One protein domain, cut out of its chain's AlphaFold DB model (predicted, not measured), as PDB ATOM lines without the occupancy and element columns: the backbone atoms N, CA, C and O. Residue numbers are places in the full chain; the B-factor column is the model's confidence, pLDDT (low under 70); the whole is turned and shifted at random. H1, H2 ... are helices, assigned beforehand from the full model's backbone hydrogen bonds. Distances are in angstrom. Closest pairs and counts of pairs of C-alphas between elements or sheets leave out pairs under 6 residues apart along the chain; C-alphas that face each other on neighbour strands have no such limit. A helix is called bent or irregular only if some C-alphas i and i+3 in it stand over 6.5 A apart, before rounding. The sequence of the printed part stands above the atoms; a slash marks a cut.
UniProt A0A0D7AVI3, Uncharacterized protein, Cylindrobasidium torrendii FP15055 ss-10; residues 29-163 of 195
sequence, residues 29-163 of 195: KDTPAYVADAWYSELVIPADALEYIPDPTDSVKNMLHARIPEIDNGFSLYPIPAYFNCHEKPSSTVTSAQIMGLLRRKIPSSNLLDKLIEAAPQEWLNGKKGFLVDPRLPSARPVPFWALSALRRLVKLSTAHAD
ATOM      1  N   LYS A  29     114.763 111.670 101.539       96.69
ATOM      2  CA  LYS A  29     115.569 112.477 100.605       96.69
ATOM      3  C   LYS A  29     116.594 111.669  99.789       96.69
ATOM      4  O   LYS A  29     116.967 112.105  98.708       96.69
ATOM      5  N   ASP A  30     117.035 110.520 100.303       96.44
ATOM      6  CA  ASP A  30     118.081 109.677  99.706       96.44
ATOM      7  C   ASP A  30     117.473 108.450  98.994       96.44
ATOM      8  O   ASP A  30     118.163 107.492  98.645       96.44
ATOM      9  N   THR A  31     116.151 108.454  98.819       95.44
ATOM     10  CA  THR A  31     115.374 107.312  98.345       95.44
ATOM     11  C   THR A  31     115.344 107.263  96.810       95.44
ATOM     12  O   THR A  31     115.081 108.281  96.168       95.44
ATOM     13  N   PRO A  32     115.606 106.102  96.180       95.75
ATOM     14  CA  PRO A  32     115.588 105.969  94.729       95.75
ATOM     15  C   PRO A  32     114.158 106.009  94.170       95.75
ATOM     16  O   PRO A  32     113.188 105.710  94.866       95.75
ATOM     17  N   ALA A  33     114.039 106.313  92.874       94.56
ATOM     18  CA  ALA A  33     112.752 106.522  92.204       94.56
ATOM     19  C   ALA A  33     111.756 105.361  92.386       94.56
ATOM     20  O   ALA A  33     110.605 105.607  92.713       94.56
ATOM     21  N   TYR A  34     112.196 104.101  92.296       94.62
ATOM     22  CA  TYR A  34     111.300 102.942  92.428       94.62
ATOM     23  C   TYR A  34     110.668 102.798  93.825       94.62
ATOM     24  O   TYR A  34     109.577 102.247  93.964       94.62
ATOM     25  N   VAL A  35     111.334 103.286  94.877       95.62
ATOM     26  CA  VAL A  35     110.754 103.341  96.229       95.62
ATOM     27  C   VAL A  35     109.772 104.508  96.318       95.62
ATOM     28  O   VAL A  35     108.727 104.381  96.953       95.62
ATOM     29  N   ALA A  36     110.077 105.629  95.654       95.69
ATOM     30  CA  ALA A  36     109.147 106.744  95.563       95.69
ATOM     31  C   ALA A  36     107.860 106.353  94.818       95.69
ATOM     32  O   ALA A  36     106.768 106.660  95.287       95.69
ATOM     33  N   ASP A  37     107.976 105.601  93.724       95.31
ATOM     34  CA  ASP A  37     106.843 105.056  92.974       95.31
ATOM     35  C   ASP A  37     105.996 104.112  93.837       95.31
ATOM     36  O   ASP A  37     104.765 104.205  93.841       95.31
ATOM     37  N   ALA A  38     106.641 103.252  94.634       95.06
ATOM     38  CA  ALA A  38     105.948 102.394  95.591       95.06
ATOM     39  C   ALA A  38     105.161 103.217  96.625       95.06
ATOM     40  O   ALA A  38     103.988 102.935  96.864       95.06
ATOM     41  N   TRP A  39     105.744 104.285  97.168       95.19
ATOM     42  CA  TRP A  39     105.022 105.210  98.046       95.19
ATOM     43  C   TRP A  39     103.846 105.902  97.340       95.19
ATOM     44  O   TRP A  39     102.745 105.968  97.884       95.19
ATOM     45  N   TYR A  40     104.032 106.401  96.116       95.56
ATOM     46  CA  TYR A  40     102.941 107.039  95.376       95.56
ATOM     47  C   TYR A  40     101.792 106.067  95.090       95.56
ATOM     48  O   TYR A  40     100.636 106.495  95.057       95.56
ATOM     49  N   SER A  41     102.077 104.768  94.963       94.50
ATOM     50  CA  SER A  41     101.041 103.742  94.828       94.50
ATOM     51  C   SER A  41     100.155 103.618  96.081       94.50
ATOM     52  O   SER A  41      98.947 103.426  95.951       94.50
ATOM     53  N   GLU A  42     100.702 103.854  97.280       93.19
ATOM     54  CA  GLU A  42      99.947 103.871  98.548       93.19
ATOM     55  C   GLU A  42      98.984 105.065  98.653       93.19
ATOM     56  O   GLU A  42      98.037 105.050  99.446       93.19
ATOM     57  N   LEU A  43      99.207 106.114  97.854       94.50
ATOM     58  CA  LEU A  43      98.360 107.307  97.799       94.50
ATOM     59  C   LEU A  43      97.204 107.188  96.796       94.50
ATOM     60  O   LEU A  43      96.343 108.077  96.760       94.50
ATOM     61  N   VAL A  44      97.161 106.124  95.990       94.56
ATOM     62  CA  VAL A  44      96.098 105.893  95.007       94.56
ATOM     63  C   VAL A  44      94.796 105.560  95.728       94.56
ATOM     64  O   VAL A  44      94.720 104.611  96.503       94.56
ATOM     65  N   ILE A  45      93.752 106.349  95.466       92.62
ATOM     66  CA  ILE A  45      92.421 106.127  96.042       92.62
ATOM     67  C   ILE A  45      91.807 104.883  95.377       92.62
ATOM     68  O   ILE A  45      91.660 104.883  94.153       92.62
ATOM     69  N   PRO A  46      91.425 103.850  96.146       92.00
ATOM     70  CA  PRO A  46      90.782 102.657  95.602       92.00
ATOM     71  C   PRO A  46      89.457 102.983  94.908       92.00
ATOM     72  O   PRO A  46      88.747 103.897  95.331       92.00
ATOM     73  N   ALA A  47      89.100 102.208  93.879       90.94
ATOM     74  CA  ALA A  47      87.877 102.413  93.096       90.94
ATOM     75  C   ALA A  47      86.619 102.461  93.982       90.94
ATOM     76  O   ALA A  47      85.843 103.406  93.887       90.94
ATOM     77  N   ASP A  48      86.502 101.532  94.934       88.69
ATOM     78  CA  ASP A  48      85.387 101.476  95.886       88.69
ATOM     79  C   ASP A  48      85.254 102.758  96.725       88.69
ATOM     80  O   ASP A  48      84.161 103.132  97.135       88.69
ATOM     81  N   ALA A  49      86.362 103.452  97.007       88.44
ATOM     82  CA  ALA A  49      86.338 104.715  97.741       88.44
ATOM     83  C   ALA A  49      85.966 105.908  96.852       88.44
ATOM     84  O   ALA A  49      85.413 106.886  97.362       88.44
ATOM     85  N   LEU A  50      86.239 105.834  95.545       89.81
ATOM     86  CA  LEU A  50      85.858 106.874  94.589       89.81
ATOM     87  C   LEU A  50      84.340 106.989  94.447       89.81
ATOM     88  O   LEU A  50      83.862 108.098  94.270       89.81
ATOM     89  N   GLU A  51      83.580 105.907  94.637       88.25
ATOM     90  CA  GLU A  51      82.105 105.944  94.600       88.25
ATOM     91  C   GLU A  51      81.482 106.903  95.631       88.25
ATOM     92  O   GLU A  51      80.349 107.352  95.472       88.25
ATOM     93  N   TYR A  52      82.214 107.227  96.700       85.62
ATOM     94  CA  TYR A  52      81.747 108.106  97.776       85.62
ATOM     95  C   TYR A  52      82.301 109.531  97.675       85.62
ATOM     96  O   TYR A  52      81.925 110.393  98.474       85.62
ATOM     97  N   ILE A  53      83.224 109.780  96.747       86.69
ATOM     98  CA  ILE A  53      83.826 111.092  96.519       86.69
ATOM     99  C   ILE A  53      83.201 111.647  95.237       86.69
ATOM    100  O   ILE A  53      83.291 110.981  94.213       86.69
ATOM    101  N   PRO A  54      82.603 112.851  95.257       87.69
ATOM    102  CA  PRO A  54      82.000 113.429  94.058       87.69
ATOM    103  C   PRO A  54      82.977 113.468  92.882       87.69
ATOM    104  O   PRO A  54      84.144 113.851  93.050       87.69
ATOM    105  N   ASP A  55      82.501 113.060  91.706       86.56
ATOM    106  CA  ASP A  55      83.327 112.994  90.507       86.56
ATOM    107  C   ASP A  55      83.512 114.414  89.942       86.56
ATOM    108  O   ASP A  55      82.558 115.192  89.903       86.56
ATOM    109  N   PRO A  56      84.712 114.805  89.480       82.38
ATOM    110  CA  PRO A  56      84.911 116.090  88.809       82.38
ATOM    111  C   PRO A  56      84.014 116.319  87.580       82.38
ATOM    112  O   PRO A  56      83.852 117.460  87.150       82.38
ATOM    113  N   THR A  57      83.476 115.251  86.992       87.38
ATOM    114  CA  THR A  57      82.546 115.272  85.859       87.38
ATOM    115  C   THR A  57      81.074 115.337  86.279       87.38
ATOM    116  O   THR A  57      80.205 115.485  85.416       87.38
ATOM    117  N   ASP A  58      80.776 115.275  87.584       87.75
ATOM    118  CA  ASP A  58      79.418 115.438  88.091       87.75
ATOM    119  C   ASP A  58      78.859 116.825  87.763       87.75
ATOM    120  O   ASP A  58      79.555 117.841  87.719       87.75
ATOM    121  N   SER A  59      77.538 116.890  87.576       88.50
ATOM    122  CA  SER A  59      76.867 118.179  87.424       88.50
ATOM    123  C   SER A  59      77.029 119.033  88.687       88.50
ATOM    124  O   SER A  59      76.959 118.520  89.805       88.50
ATOM    125  N   VAL A  60      77.127 120.359  88.522       83.94
ATOM    126  CA  VAL A  60      77.171 121.317  89.647       83.94
ATOM    127  C   VAL A  60      76.032 121.055  90.637       83.94
ATOM    128  O   VAL A  60      76.242 121.053  91.844       83.94
ATOM    129  N   LYS A  61      74.829 120.744  90.137       84.75
ATOM    130  CA  LYS A  61      73.677 120.387  90.974       84.75
ATOM    131  C   LYS A  61      73.972 119.186  91.881       84.75
ATOM    132  O   LYS A  61      73.674 119.244  93.069       84.75
ATOM    133  N   ASN A  62      74.552 118.114  91.342       85.12
ATOM    134  CA  ASN A  62      74.898 116.927  92.127       85.12
ATOM    135  C   ASN A  62      76.000 117.235  93.146       85.12
ATOM    136  O   ASN A  62      75.879 116.836  94.302       85.12
ATOM    137  N   MET A  63      77.015 118.009  92.751       83.56
ATOM    138  CA  MET A  63      78.091 118.431  93.652       83.56
ATOM    139  C   MET A  63      77.571 119.245  94.844       83.56
ATOM    140  O   MET A  63      78.047 119.059  95.959       83.56
ATOM    141  N   LEU A  64      76.566 120.104  94.638       82.12
ATOM    142  CA  LEU A  64      75.931 120.890  95.710       82.12
ATOM    143  C   LEU A  64      75.047 120.052  96.639       82.12
ATOM    144  O   LEU A  64      74.821 120.419  97.789       82.12
ATOM    145  N   HIS A  65      74.512 118.935  96.148       84.31
ATOM    146  CA  HIS A  65      73.745 118.001  96.973       84.31
ATOM    147  C   HIS A  65      74.631 116.979  97.695       84.31
ATOM    148  O   HIS A  65      74.160 116.314  98.624       84.31
ATOM    149  N   ALA A  66      75.898 116.847  97.297       83.56
ATOM    150  CA  ALA A  66      76.845 115.982  97.971       83.56
ATOM    151  C   ALA A  66      77.093 116.477  99.401       83.56
ATOM    152  O   ALA A  66      77.326 117.659  99.656       83.56
ATOM    153  N   ARG A  67      77.064 115.556 100.367       81.06
ATOM    154  CA  ARG A  67      77.417 115.871 101.754       81.06
ATOM    155  C   ARG A  67      78.931 115.989 101.862       81.06
ATOM    156  O   ARG A  67      79.615 114.988 102.057       81.06
ATOM    157  N   ILE A  68      79.437 117.208 101.729       83.44
ATOM    158  CA  ILE A  68      80.857 117.505 101.906       83.44
ATOM    159  C   ILE A  68      81.101 117.807 103.391       83.44
ATOM    160  O   ILE A  68      80.402 118.651 103.957       83.44
ATOM    161  N   PRO A  69      82.057 117.130 104.047       87.06
ATOM    162  CA  PRO A  69      82.366 117.430 105.434       87.06
ATOM    163  C   PRO A  69      82.963 118.834 105.597       87.06
ATOM    164  O   PRO A  69      83.641 119.367 104.716       87.06
ATOM    165  N   GLU A  70      82.709 119.435 106.757       88.62
ATOM    166  CA  GLU A  70      83.260 120.741 107.114       88.62
ATOM    167  C   GLU A  70      84.772 120.662 107.342       88.62
ATOM    168  O   GLU A  70      85.282 119.678 107.887       88.62
ATOM    169  N   ILE A  71      85.488 121.726 106.984       91.06
ATOM    170  CA  ILE A  71      86.907 121.873 107.309       91.06
ATOM    171  C   ILE A  71      87.044 122.224 108.798       91.06
ATOM    172  O   ILE A  71      86.348 123.097 109.322       91.06
ATOM    173  N   ASP A  72      87.947 121.540 109.498       89.38
ATOM    174  CA  ASP A  72      88.348 121.885 110.854       89.38
ATOM    175  C   ASP A  72      89.196 123.159 110.822       89.38
ATOM    176  O   ASP A  72      90.347 123.162 110.380       89.38
ATOM    177  N   ASN A  73      88.607 124.250 111.309       84.31
ATOM    178  CA  ASN A  73      89.281 125.535 111.493       84.31
ATOM    179  C   ASN A  73      90.033 125.618 112.834       84.31
ATOM    180  O   ASN A  73      90.577 126.668 113.174       84.31
ATOM    181  N   GLY A  74      90.036 124.543 113.627       81.50
ATOM    182  CA  GLY A  74      90.766 124.473 114.883       81.50
ATOM    183  C   GLY A  74      92.283 124.474 114.688       81.50
ATOM    184  O   GLY A  74      92.822 123.931 113.722       81.50
ATOM    185  N   PHE A  75      92.996 125.045 115.657       76.44
ATOM    186  CA  PHE A  75      94.444 124.893 115.741       76.44
ATOM    187  C   PHE A  75      94.776 123.465 116.176       76.44
ATOM    188  O   PHE A  75      94.344 123.016 117.240       76.44
ATOM    189  N   SER A  76      95.564 122.753 115.369       78.31
ATOM    190  CA  SER A  76      96.152 121.502 115.836       78.31
ATOM    191  C   SER A  76      97.292 121.807 116.798       78.31
ATOM    192  O   SER A  76      98.268 122.462 116.438       78.31
ATOM    193  N   LEU A  77      97.148 121.325 118.031       84.50
ATOM    194  CA  LEU A  77      98.184 121.384 119.062       84.50
ATOM    195  C   LEU A  77      99.110 120.159 119.023       84.50
ATOM    196  O   LEU A  77     100.069 120.088 119.787       84.50
ATOM    197  N   TYR A  78      98.813 119.182 118.163       87.62
ATOM    198  CA  TYR A  78      99.543 117.923 118.112       87.62
ATOM    199  C   TYR A  78     100.679 117.999 117.092       87.62
ATOM    200  O   TYR A  78     100.485 118.517 115.988       87.62
ATOM    201  N   PRO A  79     101.863 117.458 117.419       90.88
ATOM    202  CA  PRO A  79     102.957 117.389 116.465       90.88
ATOM    203  C   PRO A  79     102.603 116.414 115.333       90.88
ATOM    204  O   PRO A  79     101.926 115.412 115.558       90.88
ATOM    205  N   ILE A  80     103.093 116.681 114.120       91.62
ATOM    206  CA  ILE A  80     102.804 115.875 112.918       91.62
ATOM    207  C   ILE A  80     103.049 114.365 113.122       91.62
ATOM    208  O   ILE A  80     102.154 113.588 112.787       91.62
ATOM    209  N   PRO A  81     104.146 113.913 113.764       89.62
ATOM    210  CA  PRO A  81     104.362 112.487 114.027       89.62
ATOM    211  C   PRO A  81     103.267 111.815 114.872       89.62
ATOM    212  O   PRO A  81     103.042 110.614 114.748       89.62
ATOM    213  N   ALA A  82     102.533 112.564 115.708       89.50
ATOM    214  CA  ALA A  82     101.450 111.999 116.519       89.50
ATOM    215  C   ALA A  82     100.296 111.451 115.663       89.50
ATOM    216  O   ALA A  82      99.606 110.525 116.086       89.50
ATOM    217  N   TYR A  83     100.122 111.969 114.444       89.88
ATOM    218  CA  TYR A  83      99.132 111.481 113.485       89.88
ATOM    219  C   TYR A  83      99.532 110.138 112.863       89.88
ATOM    220  O   TYR A  83      98.674 109.427 112.354       89.88
ATOM    221  N   PHE A  84     100.801 109.741 112.944       90.00
ATOM    222  CA  PHE A  84     101.303 108.463 112.430       90.00
ATOM    223  C   PHE A  84     101.651 107.483 113.553       90.00
ATOM    224  O   PHE A  84     102.230 106.425 113.312       90.00
ATOM    225  N   ASN A  85     101.281 107.789 114.802       77.94
ATOM    226  CA  ASN A  85     101.612 106.968 115.965       77.94
ATOM    227  C   ASN A  85     100.742 105.702 116.089       77.94
ATOM    228  O   ASN A  85     100.321 105.325 117.182       77.94
ATOM    229  N   CYS A  86     100.449 105.040 114.970       70.75
ATOM    230  CA  CYS A  86      99.769 103.763 114.976       70.75
ATOM    231  C   CYS A  86     100.612 102.673 114.317       70.75
ATOM    232  O   CYS A  86     101.023 102.782 113.164       70.75
ATOM    233  N   HIS A  87     100.845 101.609 115.080       70.56
ATOM    234  CA  HIS A  87     101.456 100.374 114.594       70.56
ATOM    235  C   HIS A  87     100.405  99.365 114.103       70.56
ATOM    236  O   HIS A  87     100.750  98.353 113.494       70.56
ATOM    237  N   GLU A  88      99.120  99.632 114.355       77.69
ATOM    238  CA  GLU A  88      98.027  98.799 113.871       77.69
ATOM    239  C   GLU A  88      97.871  98.990 112.358       77.69
ATOM    240  O   GLU A  88      97.779 100.108 111.845       77.69
ATOM    241  N   LYS A  89      97.874  97.872 111.628       78.25
ATOM    242  CA  LYS A  89      97.679  97.883 110.181       78.25
ATOM    243  C   LYS A  89      96.210  98.235 109.899       78.25
ATOM    244  O   LYS A  89      95.335  97.533 110.410       78.25
ATOM    245  N   PRO A  90      95.913  99.265 109.086       82.25
ATOM    246  CA  PRO A  90      94.546  99.488 108.636       82.25
ATOM    247  C   PRO A  90      94.027  98.240 107.906       82.25
ATOM    248  O   PRO A  90      94.803  97.491 107.307       82.25
ATOM    249  N   SER A  91      92.713  98.001 107.970       77.12
ATOM    250  CA  SER A  91      92.084  96.883 107.250       77.12
ATOM    251  C   SER A  91      92.519  96.886 105.784       77.12
ATOM    252  O   SER A  91      92.469  97.932 105.137       77.12
ATOM    253  N   SER A  92      92.932  95.727 105.267       70.00
ATOM    254  CA  SER A  92      93.313  95.570 103.858       70.00
ATOM    255  C   SER A  92      92.124  95.741 102.920       70.00
ATOM    256  O   SER A  92      92.292  96.139 101.774       70.00
ATOM    257  N   THR A  93      90.920  95.441 103.406       76.69
ATOM    258  CA  THR A  93      89.678  95.711 102.693       76.69
ATOM    259  C   THR A  93      89.178  97.096 103.062       76.69
ATOM    260  O   THR A  93      88.981  97.405 104.243       76.69
ATOM    261  N   VAL A  94      88.967  97.926 102.042       76.75
ATOM    262  CA  VAL A  94      88.267  99.195 102.202       76.75
ATOM    263  C   VAL A  94      86.796  98.885 102.423       76.75
ATOM    264  O   VAL A  94      86.125  98.321 101.566       76.75
ATOM    265  N   THR A  95      86.287  99.228 103.599       80.19
ATOM    266  CA  THR A  95      84.864  99.074 103.906       80.19
ATOM    267  C   THR A  95      84.135 100.397 103.715       80.19
ATOM    268  O   THR A  95      84.658 101.467 104.043       80.19
ATOM    269  N   SER A  96      82.877 100.329 103.280       79.38
ATOM    270  CA  SER A  96      81.978 101.490 103.250       79.38
ATOM    271  C   SER A  96      81.921 102.198 104.609       79.38
ATOM    272  O   SER A  96      81.911 103.423 104.676       79.38
ATOM    273  N   ALA A  97      81.985 101.449 105.714       80.44
ATOM    274  CA  ALA A  97      82.036 101.997 107.066       80.44
ATOM    275  C   ALA A  97      83.277 102.871 107.330       80.44
ATOM    276  O   ALA A  97      83.156 103.907 107.984       80.44
ATOM    277  N   GLN A  98      84.455 102.493 106.822       79.06
ATOM    278  CA  GLN A  98      85.670 103.308 106.945       79.06
ATOM    279  C   GLN A  98      85.568 104.592 106.125       79.06
ATOM    280  O   GLN A  98      85.885 105.662 106.643       79.06
ATOM    281  N   ILE A  99      85.076 104.498 104.888       81.94
ATOM    282  CA  ILE A  99      84.890 105.660 104.012       81.94
ATOM    283  C   ILE A  99      83.865 106.621 104.624       81.94
ATOM    284  O   ILE A  99      84.139 107.803 104.807       81.94
ATOM    285  N   MET A 100      82.717 106.107 105.063       82.56
ATOM    286  CA  MET A 100      81.706 106.907 105.755       82.56
ATOM    287  C   MET A 100      82.228 107.476 107.077       82.56
ATOM    288  O   MET A 100      81.857 108.583 107.459       82.56
ATOM    289  N   GLY A 101      83.097 106.752 107.784       82.25
ATOM    290  CA  GLY A 101      83.774 107.242 108.983       82.25
ATOM    291  C   GLY A 101      84.700 108.423 108.695       82.25
ATOM    292  O   GLY A 101      84.733 109.362 109.487       82.25
ATOM    293  N   LEU A 102      85.399 108.402 107.557       82.38
ATOM    294  CA  LEU A 102      86.206 109.517 107.066       82.38
ATOM    295  C   LEU A 102      85.319 110.722 106.724       82.38
ATOM    296  O   LEU A 102      85.579 111.824 107.195       82.38
ATOM    297  N   LEU A 103      84.230 110.493 105.983       83.94
ATOM    298  CA  LEU A 103      83.309 111.539 105.521       83.94
ATOM    299  C   LEU A 103      82.453 112.165 106.631       83.94
ATOM    300  O   LEU A 103      81.924 113.258 106.467       83.94
ATOM    301  N   ARG A 104      82.281 111.484 107.767       84.81
ATOM    302  CA  ARG A 104      81.546 112.020 108.927       84.81
ATOM    303  C   ARG A 104      82.393 112.928 109.813       84.81
ATOM    304  O   ARG A 104      81.848 113.570 110.708       84.81
ATOM    305  N   ARG A 105      83.713 112.934 109.632       84.00
ATOM    306  CA  ARG A 105      84.638 113.731 110.442       84.00
ATOM    307  C   ARG A 105      84.890 115.072 109.775       84.00
ATOM    308  O   ARG A 105      84.793 115.196 108.558       84.00
ATOM    309  N   LYS A 106      85.261 116.063 110.585       88.06
ATOM    310  CA  LYS A 106      85.793 117.312 110.046       88.06
ATOM    311  C   LYS A 106      87.097 117.028 109.304       88.06
ATOM    312  O   LYS A 106      87.915 116.228 109.763       88.06
ATOM    313  N   ILE A 107      87.264 117.668 108.156       89.75
ATOM    314  CA  ILE A 107      88.453 117.523 107.321       89.75
ATOM    315  C   ILE A 107      89.563 118.372 107.940       89.75
ATOM    316  O   ILE A 107      89.312 119.539 108.233       89.75
ATOM    317  N   PRO A 108      90.786 117.861 108.131       90.38
ATOM    318  CA  PRO A 108      91.894 118.704 108.563       90.38
ATOM    319  C   PRO A 108      92.096 119.895 107.610       90.38
ATOM    320  O   PRO A 108      91.838 119.791 106.409       90.38
ATOM    321  N   SER A 109      92.565 121.032 108.129       91.31
ATOM    322  CA  SER A 109      92.853 122.208 107.298       91.31
ATOM    323  C   SER A 109      93.880 121.894 106.202       91.31
ATOM    324  O   SER A 109      94.725 121.012 106.370       91.31
ATOM    325  N   SER A 110      93.855 122.645 105.090       92.31
ATOM    326  CA  SER A 110      94.795 122.423 103.974       92.31
ATOM    327  C   SER A 110      96.252 122.435 104.441       92.31
ATOM    328  O   SER A 110      97.006 121.543 104.087       92.31
ATOM    329  N   ASN A 111      96.626 123.383 105.308       92.25
ATOM    330  CA  ASN A 111      97.985 123.492 105.848       92.25
ATOM    331  C   ASN A 111      98.392 122.236 106.637       92.25
ATOM    332  O   ASN A 111      99.497 121.724 106.468       92.25
ATOM    333  N   LEU A 112      97.494 121.717 107.479       92.12
ATOM    334  CA  LEU A 112      97.760 120.488 108.218       92.12
ATOM    335  C   LEU A 112      97.865 119.285 107.273       92.12
ATOM    336  O   LEU A 112      98.781 118.485 107.433       92.12
ATOM    337  N   LEU A 113      96.983 119.168 106.275       92.75
ATOM    338  CA  LEU A 113      97.075 118.103 105.271       92.75
ATOM    339  C   LEU A 113      98.372 118.171 104.467       92.75
ATOM    340  O   LEU A 113      98.984 117.132 104.257       92.75
ATOM    341  N   ASP A 114      98.807 119.357 104.047       93.69
ATOM    342  CA  ASP A 114     100.052 119.520 103.296       93.69
ATOM    343  C   ASP A 114     101.256 119.067 104.143       93.69
ATOM    344  O   ASP A 114     102.073 118.283 103.667       93.69
ATOM    345  N   LYS A 115     101.299 119.431 105.435       94.25
ATOM    346  CA  LYS A 115     102.323 118.943 106.381       94.25
ATOM    347  C   LYS A 115     102.268 117.434 106.609       94.25
ATOM    348  O   LYS A 115     103.306 116.791 106.736       94.25
ATOM    349  N   LEU A 116     101.066 116.860 106.696       94.12
ATOM    350  CA  LEU A 116     100.894 115.413 106.830       94.12
ATOM    351  C   LEU A 116     101.390 114.696 105.574       94.12
ATOM    352  O   LEU A 116     102.118 113.721 105.692       94.12
ATOM    353  N   ILE A 117     101.044 115.189 104.384       94.56
ATOM    354  CA  ILE A 117     101.485 114.625 103.102       94.56
ATOM    355  C   ILE A 117     103.004 114.739 102.940       94.56
ATOM    356  O   ILE A 117     103.616 113.819 102.412       94.56
ATOM    357  N   GLU A 118     103.610 115.831 103.400       95.75
ATOM    358  CA  GLU A 118     105.063 116.024 103.373       95.75
ATOM    359  C   GLU A 118     105.799 115.056 104.314       95.75
ATOM    360  O   GLU A 118     106.840 114.516 103.949       95.75
ATOM    361  N   ALA A 119     105.251 114.796 105.505       95.62
ATOM    362  CA  ALA A 119     105.860 113.900 106.491       95.62
ATOM    363  C   ALA A 119     105.579 112.408 106.234       95.62
ATOM    364  O   ALA A 119     106.380 111.550 106.610       95.62
ATOM    365  N   ALA A 120     104.453 112.085 105.595       95.50
ATOM    366  CA  ALA A 120     103.989 110.715 105.414       95.50
ATOM    367  C   ALA A 120     104.986 109.760 104.719       95.50
ATOM    368  O   ALA A 120     105.076 108.625 105.182       95.50
ATOM    369  N   PRO A 121     105.774 110.161 103.698       96.31
ATOM    370  CA  PRO A 121     106.749 109.269 103.075       96.31
ATOM    371  C   PRO A 121     107.832 108.801 104.054       96.31
ATOM    372  O   PRO A 121     108.206 107.629 104.065       96.31
ATOM    373  N   GLN A 122     108.315 109.704 104.916       96.56
ATOM    374  CA  GLN A 122     109.300 109.347 105.936       96.56
ATOM    375  C   GLN A 122     108.678 108.438 107.001       96.56
ATOM    376  O   GLN A 122     109.306 107.476 107.427       96.56
ATOM    377  N   GLU A 123     107.439 108.703 107.410       94.81
ATOM    378  CA  GLU A 123     106.728 107.849 108.368       94.81
ATOM    379  C   GLU A 123     106.422 106.460 107.790       94.81
ATOM    380  O   GLU A 123     106.531 105.456 108.494       94.81
ATOM    381  N   TRP A 124     106.125 106.373 106.495       94.50
ATOM    382  CA  TRP A 124     105.992 105.106 105.785       94.50
ATOM    383  C   TRP A 124     107.304 104.316 105.802       94.50
ATOM    384  O   TRP A 124     107.302 103.159 106.224       94.50
ATOM    385  N   LEU A 125     108.441 104.954 105.487       95.00
ATOM    386  CA  LEU A 125     109.769 104.342 105.645       95.00
ATOM    387  C   LEU A 125     110.065 103.935 107.095       95.00
ATOM    388  O   LEU A 125     110.733 102.930 107.322       95.00
ATOM    389  N   ASN A 126     109.536 104.655 108.085       93.75
ATOM    390  CA  ASN A 126     109.647 104.308 109.504       93.75
ATOM    391  C   ASN A 126     108.731 103.137 109.927       93.75
ATOM    392  O   ASN A 126     108.623 102.854 111.120       93.75
ATOM    393  N   GLY A 127     108.044 102.473 108.991       91.00
ATOM    394  CA  GLY A 127     107.187 101.315 109.275       91.00
ATOM    395  C   GLY A 127     105.750 101.646 109.635       91.00
ATOM    396  O   GLY A 127     104.968 100.742 109.954       91.00
ATOM    397  N   LYS A 128     105.350 102.920 109.576       91.38
ATOM    398  CA  LYS A 128     103.958 103.290 109.825       91.38
ATOM    399  C   LYS A 128     103.102 102.806 108.660       91.38
ATOM    400  O   LYS A 128     103.386 103.076 107.500       91.38
ATOM    401  N   LYS A 129     102.036 102.066 108.977       84.19
ATOM    402  CA  LYS A 129     101.156 101.418 107.981       84.19
ATOM    403  C   LYS A 129      99.910 102.238 107.645       84.19
ATOM    404  O   LYS A 129      99.090 101.816 106.838       84.19
ATOM    405  N   GLY A 130      99.741 103.381 108.295       84.25
ATOM    406  CA  GLY A 130      98.612 104.273 108.108       84.25
ATOM    407  C   GLY A 130      98.732 105.492 109.008       84.25
ATOM    408  O   GLY A 130      99.702 105.644 109.751       84.25
ATOM    409  N   PHE A 131      97.721 106.350 108.951       82.19
ATOM    410  CA  PHE A 131      97.642 107.551 109.769       82.19
ATOM    411  C   PHE A 131      96.303 107.619 110.507       82.19
ATOM    412  O   PHE A 131      95.297 107.040 110.101       82.19
ATOM    413  N   LEU A 132      96.285 108.323 111.626       76.81
ATOM    414  CA  LEU A 132      95.101 108.688 112.382       76.81
ATOM    415  C   LEU A 132      94.730 110.116 112.003       76.81
ATOM    416  O   LEU A 132      95.555 111.016 112.088       76.81
ATOM    417  N   VAL A 133      93.478 110.332 111.602       66.62
ATOM    418  CA  VAL A 133      92.996 111.663 111.195       66.62
ATOM    419  C   VAL A 133      93.009 112.654 112.364       66.62
ATOM    420  O   VAL A 133      93.228 113.841 112.149       66.62
ATOM    421  N   ASP A 134      92.768 112.183 113.591       74.38
ATOM    422  CA  ASP A 134      92.679 113.054 114.761       74.38
ATOM    423  C   ASP A 134      93.162 112.343 116.040       74.38
ATOM    424  O   ASP A 134      92.467 111.448 116.534       74.38
ATOM    425  N   PRO A 135      94.313 112.736 116.614       78.12
ATOM    426  CA  PRO A 135      94.804 112.178 117.875       78.12
ATOM    427  C   PRO A 135      93.909 112.512 119.085       78.12
ATOM    428  O   PRO A 135      94.046 111.876 120.128       78.12
ATOM    429  N   ARG A 136      92.959 113.457 118.970       73.25
ATOM    430  CA  ARG A 136      91.937 113.735 120.001       73.25
ATOM    431  C   ARG A 136      90.865 112.650 120.082       73.25
ATOM    432  O   ARG A 136      90.107 112.618 121.047       73.25
ATOM    433  N   LEU A 137      90.772 111.786 119.070       79.06
ATOM    434  CA  LEU A 137      89.828 110.675 119.010       79.06
ATOM    435  C   LEU A 137      90.591 109.364 119.251       79.06
ATOM    436  O   LEU A 137      90.870 108.646 118.294       79.06
ATOM    437  N   PRO A 138      90.926 109.007 120.506       69.12
ATOM    438  CA  PRO A 138      91.767 107.842 120.805       69.12
ATOM    439  C   PRO A 138      91.138 106.507 120.379       69.12
ATOM    440  O   PRO A 138      91.837 105.511 120.246       69.12
ATOM    441  N   SER A 139      89.822 106.475 120.146       76.94
ATOM    442  CA  SER A 139      89.093 105.316 119.617       76.94
ATOM    443  C   SER A 139      89.005 105.287 118.086       76.94
ATOM    444  O   SER A 139      88.389 104.384 117.515       76.94
ATOM    445  N   ALA A 140      89.582 106.274 117.396       77.50
ATOM    446  CA  ALA A 140      89.626 106.277 115.947       77.50
ATOM    447  C   ALA A 140      90.537 105.154 115.455       77.50
ATOM    448  O   ALA A 140      91.698 105.062 115.836       77.50
ATOM    449  N   ARG A 141      90.014 104.325 114.552       82.50
ATOM    450  CA  ARG A 141      90.844 103.359 113.837       82.50
ATOM    451  C   ARG A 141      91.783 104.079 112.863       82.50
ATOM    452  O   ARG A 141      91.373 105.101 112.294       82.50
ATOM    453  N   PRO A 142      92.987 103.536 112.630       85.94
ATOM    454  CA  PRO A 142      93.885 104.023 111.594       85.94
ATOM    455  C   PRO A 142      93.228 103.949 110.227       85.94
ATOM    456  O   PRO A 142      92.460 103.026 109.930       85.94
ATOM    457  N   VAL A 143      93.562 104.917 109.390       87.88
ATOM    458  CA  VAL A 143      93.184 104.943 107.986       87.88
ATOM    459  C   VAL A 143      94.428 104.758 107.112       87.88
ATOM    460  O   VAL A 143      95.528 105.164 107.495       87.88
ATOM    461  N   PRO A 144      94.284 104.100 105.953       91.19
ATOM    462  CA  PRO A 144      95.375 103.925 104.992       91.19
ATOM    463  C   PRO A 144      95.817 105.262 104.380       91.19
ATOM    464  O   PRO A 144      95.052 106.227 104.364       91.19
ATOM    465  N   PHE A 145      97.038 105.318 103.839       92.56
ATOM    466  CA  PHE A 145      97.636 106.557 103.326       92.56
ATOM    467  C   PHE A 145      96.860 107.202 102.174       92.56
ATOM    468  O   PHE A 145      96.789 108.431 102.124       92.56
ATOM    469  N   TRP A 146      96.180 106.427 101.323       92.75
ATOM    470  CA  TRP A 146      95.309 106.979 100.277       92.75
ATOM    471  C   TRP A 146      94.220 107.911 100.823       92.75
ATOM    472  O   TRP A 146      93.744 108.794 100.105       92.75
ATOM    473  N   ALA A 147      93.842 107.782 102.101       91.62
ATOM    474  CA  ALA A 147      92.882 108.692 102.711       91.62
ATOM    475  C   ALA A 147      93.414 110.137 102.787       91.62
ATOM    476  O   ALA A 147      92.605 111.060 102.773       91.62
ATOM    477  N   LEU A 148      94.736 110.373 102.771       93.06
ATOM    478  CA  LEU A 148      95.308 111.719 102.613       93.06
ATOM    479  C   LEU A 148      94.921 112.325 101.258       93.06
ATOM    480  O   LEU A 148      94.475 113.472 101.193       93.06
ATOM    481  N   SER A 149      95.021 111.541 100.180       93.50
ATOM    482  CA  SER A 149      94.600 111.951  98.836       93.50
ATOM    483  C   SER A 149      93.103 112.244  98.785       93.50
ATOM    484  O   SER A 149      92.689 113.255  98.211       93.50
ATOM    485  N   ALA A 150      92.288 111.395  99.417       92.25
ATOM    486  CA  ALA A 150      90.845 111.593  99.508       92.25
ATOM    487  C   ALA A 150      90.496 112.881 100.271       92.25
ATOM    488  O   ALA A 150      89.768 113.724  99.749       92.25
ATOM    489  N   LEU A 151      91.071 113.087 101.461       92.19
ATOM    490  CA  LEU A 151      90.859 114.299 102.259       92.19
ATOM    491  C   LEU A 151      91.289 115.555 101.499       92.19
ATOM    492  O   LEU A 151      90.565 116.546 101.506       92.19
ATOM    493  N   ARG A 152      92.411 115.512 100.771       92.88
ATOM    494  CA  ARG A 152      92.865 116.640  99.947       92.88
ATOM    495  C   ARG A 152      91.866 116.994  98.842       92.88
ATOM    496  O   ARG A 152      91.636 118.176  98.591       92.88
ATOM    497  N   ARG A 153      91.264 115.995  98.186       91.88
ATOM    498  CA  ARG A 153      90.183 116.225  97.207       91.88
ATOM    499  C   ARG A 153      88.960 116.850  97.877       91.88
ATOM    500  O   ARG A 153      88.424 117.823  97.357       91.88
ATOM    501  N   LEU A 154      88.576 116.346  99.048       91.06
ATOM    502  CA  LEU A 154      87.437 116.862  99.806       91.06
ATOM    503  C   LEU A 154      87.654 118.300 100.295       91.06
ATOM    504  O   LEU A 154      86.709 119.078 100.244       91.06
ATOM    505  N   VAL A 155      88.872 118.693 100.695       92.62
ATOM    506  CA  VAL A 155      89.181 120.101 101.021       92.62
ATOM    507  C   VAL A 155      88.937 120.995  99.813       92.62
ATOM    508  O   VAL A 155      88.206 121.970  99.929       92.62
ATOM    509  N   LYS A 156      89.500 120.649  98.647       90.62
ATOM    510  CA  LYS A 156      89.311 121.439  97.418       90.62
ATOM    511  C   LYS A 156      87.834 121.583  97.065       90.62
ATOM    512  O   LYS A 156      87.388 122.672  96.722       90.62
ATOM    513  N   LEU A 157      87.089 120.487  97.177       89.56
ATOM    514  CA  LEU A 157      85.657 120.469  96.922       89.56
ATOM    515  C   LEU A 157      84.885 121.325  97.937       89.56
ATOM    516  O   LEU A 157      84.008 122.084  97.543       89.56
ATOM    517  N   SER A 158      85.232 121.245  99.222       89.50
ATOM    518  CA  SER A 158      84.623 122.041 100.296       89.50
ATOM    519  C   SER A 158      84.862 123.540 100.093       89.50
ATOM    520  O   SER A 158      83.925 124.331 100.184       89.50
ATOM    521  N   THR A 159      86.084 123.935  99.718       89.69
ATOM    522  CA  THR A 159      86.411 125.325  99.361       89.69
ATOM    523  C   THR A 159      85.622 125.789  98.138       89.69
ATOM    524  O   THR A 159      84.946 126.808  98.211       89.69
ATOM    525  N   ALA A 160      85.618 125.011  97.051       88.06
ATOM    526  CA  ALA A 160      84.864 125.355  95.845       88.06
ATOM    527  C   ALA A 160      83.352 125.463  96.113       88.06
ATOM    528  O   ALA A 160      82.682 126.342  95.573       88.06
ATOM    529  N   HIS A 161      82.815 124.595  96.973       87.50
ATOM    530  CA  HIS A 161      81.424 124.651  97.406       87.50
ATOM    531  C   HIS A 161      81.133 125.940  98.187       87.50
ATOM    532  O   HIS A 161      80.137 126.610  97.917       87.50
ATOM    533  N   ALA A 162      82.002 126.317  99.131       87.62
ATOM    534  CA  ALA A 162      81.866 127.566  99.876       87.62
ATOM    535  C   ALA A 162      81.907 128.793  98.947       87.62
ATOM    536  O   ALA A 162      81.025 129.650  99.028       87.62
ATOM    537  N   ASP A 163      82.865 128.836  98.018       89.31
ATOM    538  CA  ASP A 163      83.003 129.919  97.038       89.31
ATOM    539  C   ASP A 163      81.764 130.027  96.140       89.31
ATOM    540  O   ASP A 163      81.245 131.122  95.904       89.31
TER     541      ASP A 163
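AT A GLANCE: This is residues 29 to 163 of the 195 residues of an uncharacterized protein of Cylindrobasidium torrendii FP15055 ss-10 (UniProt A0A0D7AVI3). Two long helices, H7 and H6, run opposite ways as a hairpin through the core, side by side over only part of their lengths, with short helices and long loops around them. H1, H2 and H3 string along one side of this pair, and H4 packs on H6. The printed part has 135 residues with seven named helices, H1 to H7 in chain order, and no named strand; it is all helix, though under half of its residues are in named elements. It is compact, with a radius of gyration of the C-alphas of 15.0 A and spans of 45 by 33 by 27 A.

HOW THE PARTS SIT: H7, residues 146 to 163, and H6, residues 110 to 125, form a helical hairpin at a shallow tilt of 8 degrees, touching through residues 148 to 155 and 110 to 117 alone; their closest C-alphas, Ser 110 and Val 155, are 6.8 A apart. H6 has a kink of 35 degrees near residue 119 and is only just irregular, with C-alphas 118 and 121 7.0 A apart. H4, residues 80 to 84, touches H6; the closest C-alphas, Ile 80 and Leu 116, are 6.4 A apart. H1, residues 33 to 42, is close to but not clearly touching H6, closest at the C-alphas of Trp 39 and Pro 121, 6.7 A. H3, residues 60 to 65, is likewise close to H7, closest at the C-alphas of Leu 64 and His 161, 6.9 A. H5, residues 96 to 103, is near H7, with 9 pairs of C-alphas within 10 A. H2, residues 47 to 50, is close to but not clearly touching H5, closest at the C-alphas of Ala 49 and Ile 99, 6.5 A. Every O i to N i+4 pair is within hydrogen-bond range in H1, H3, H5 and H7, against 10 of 12 in H6 and 0 of 1 in H4, where 2 of 2 O i to N i+3 pairs are; H2 is too short for an i+4 pair.

IN THESE COORDINATES: H7 measures 26.2 A, ending at C-alpha 163 (83.003, 129.919, 97.038), H6 23.5 A and H1 14.5 A, beginning at C-alpha 33 (112.752, 106.522, 92.204).

THE WHOLE: The C-alphas farthest apart, of Asp 30 and Lys 61, are 46.5 A apart. The printed part has no cut; the links H3 to H4, H4 to H5 and H6 to H7 are long. The mean pLDDT of the printed part is 87.3, with residues 133 and 138 under 70.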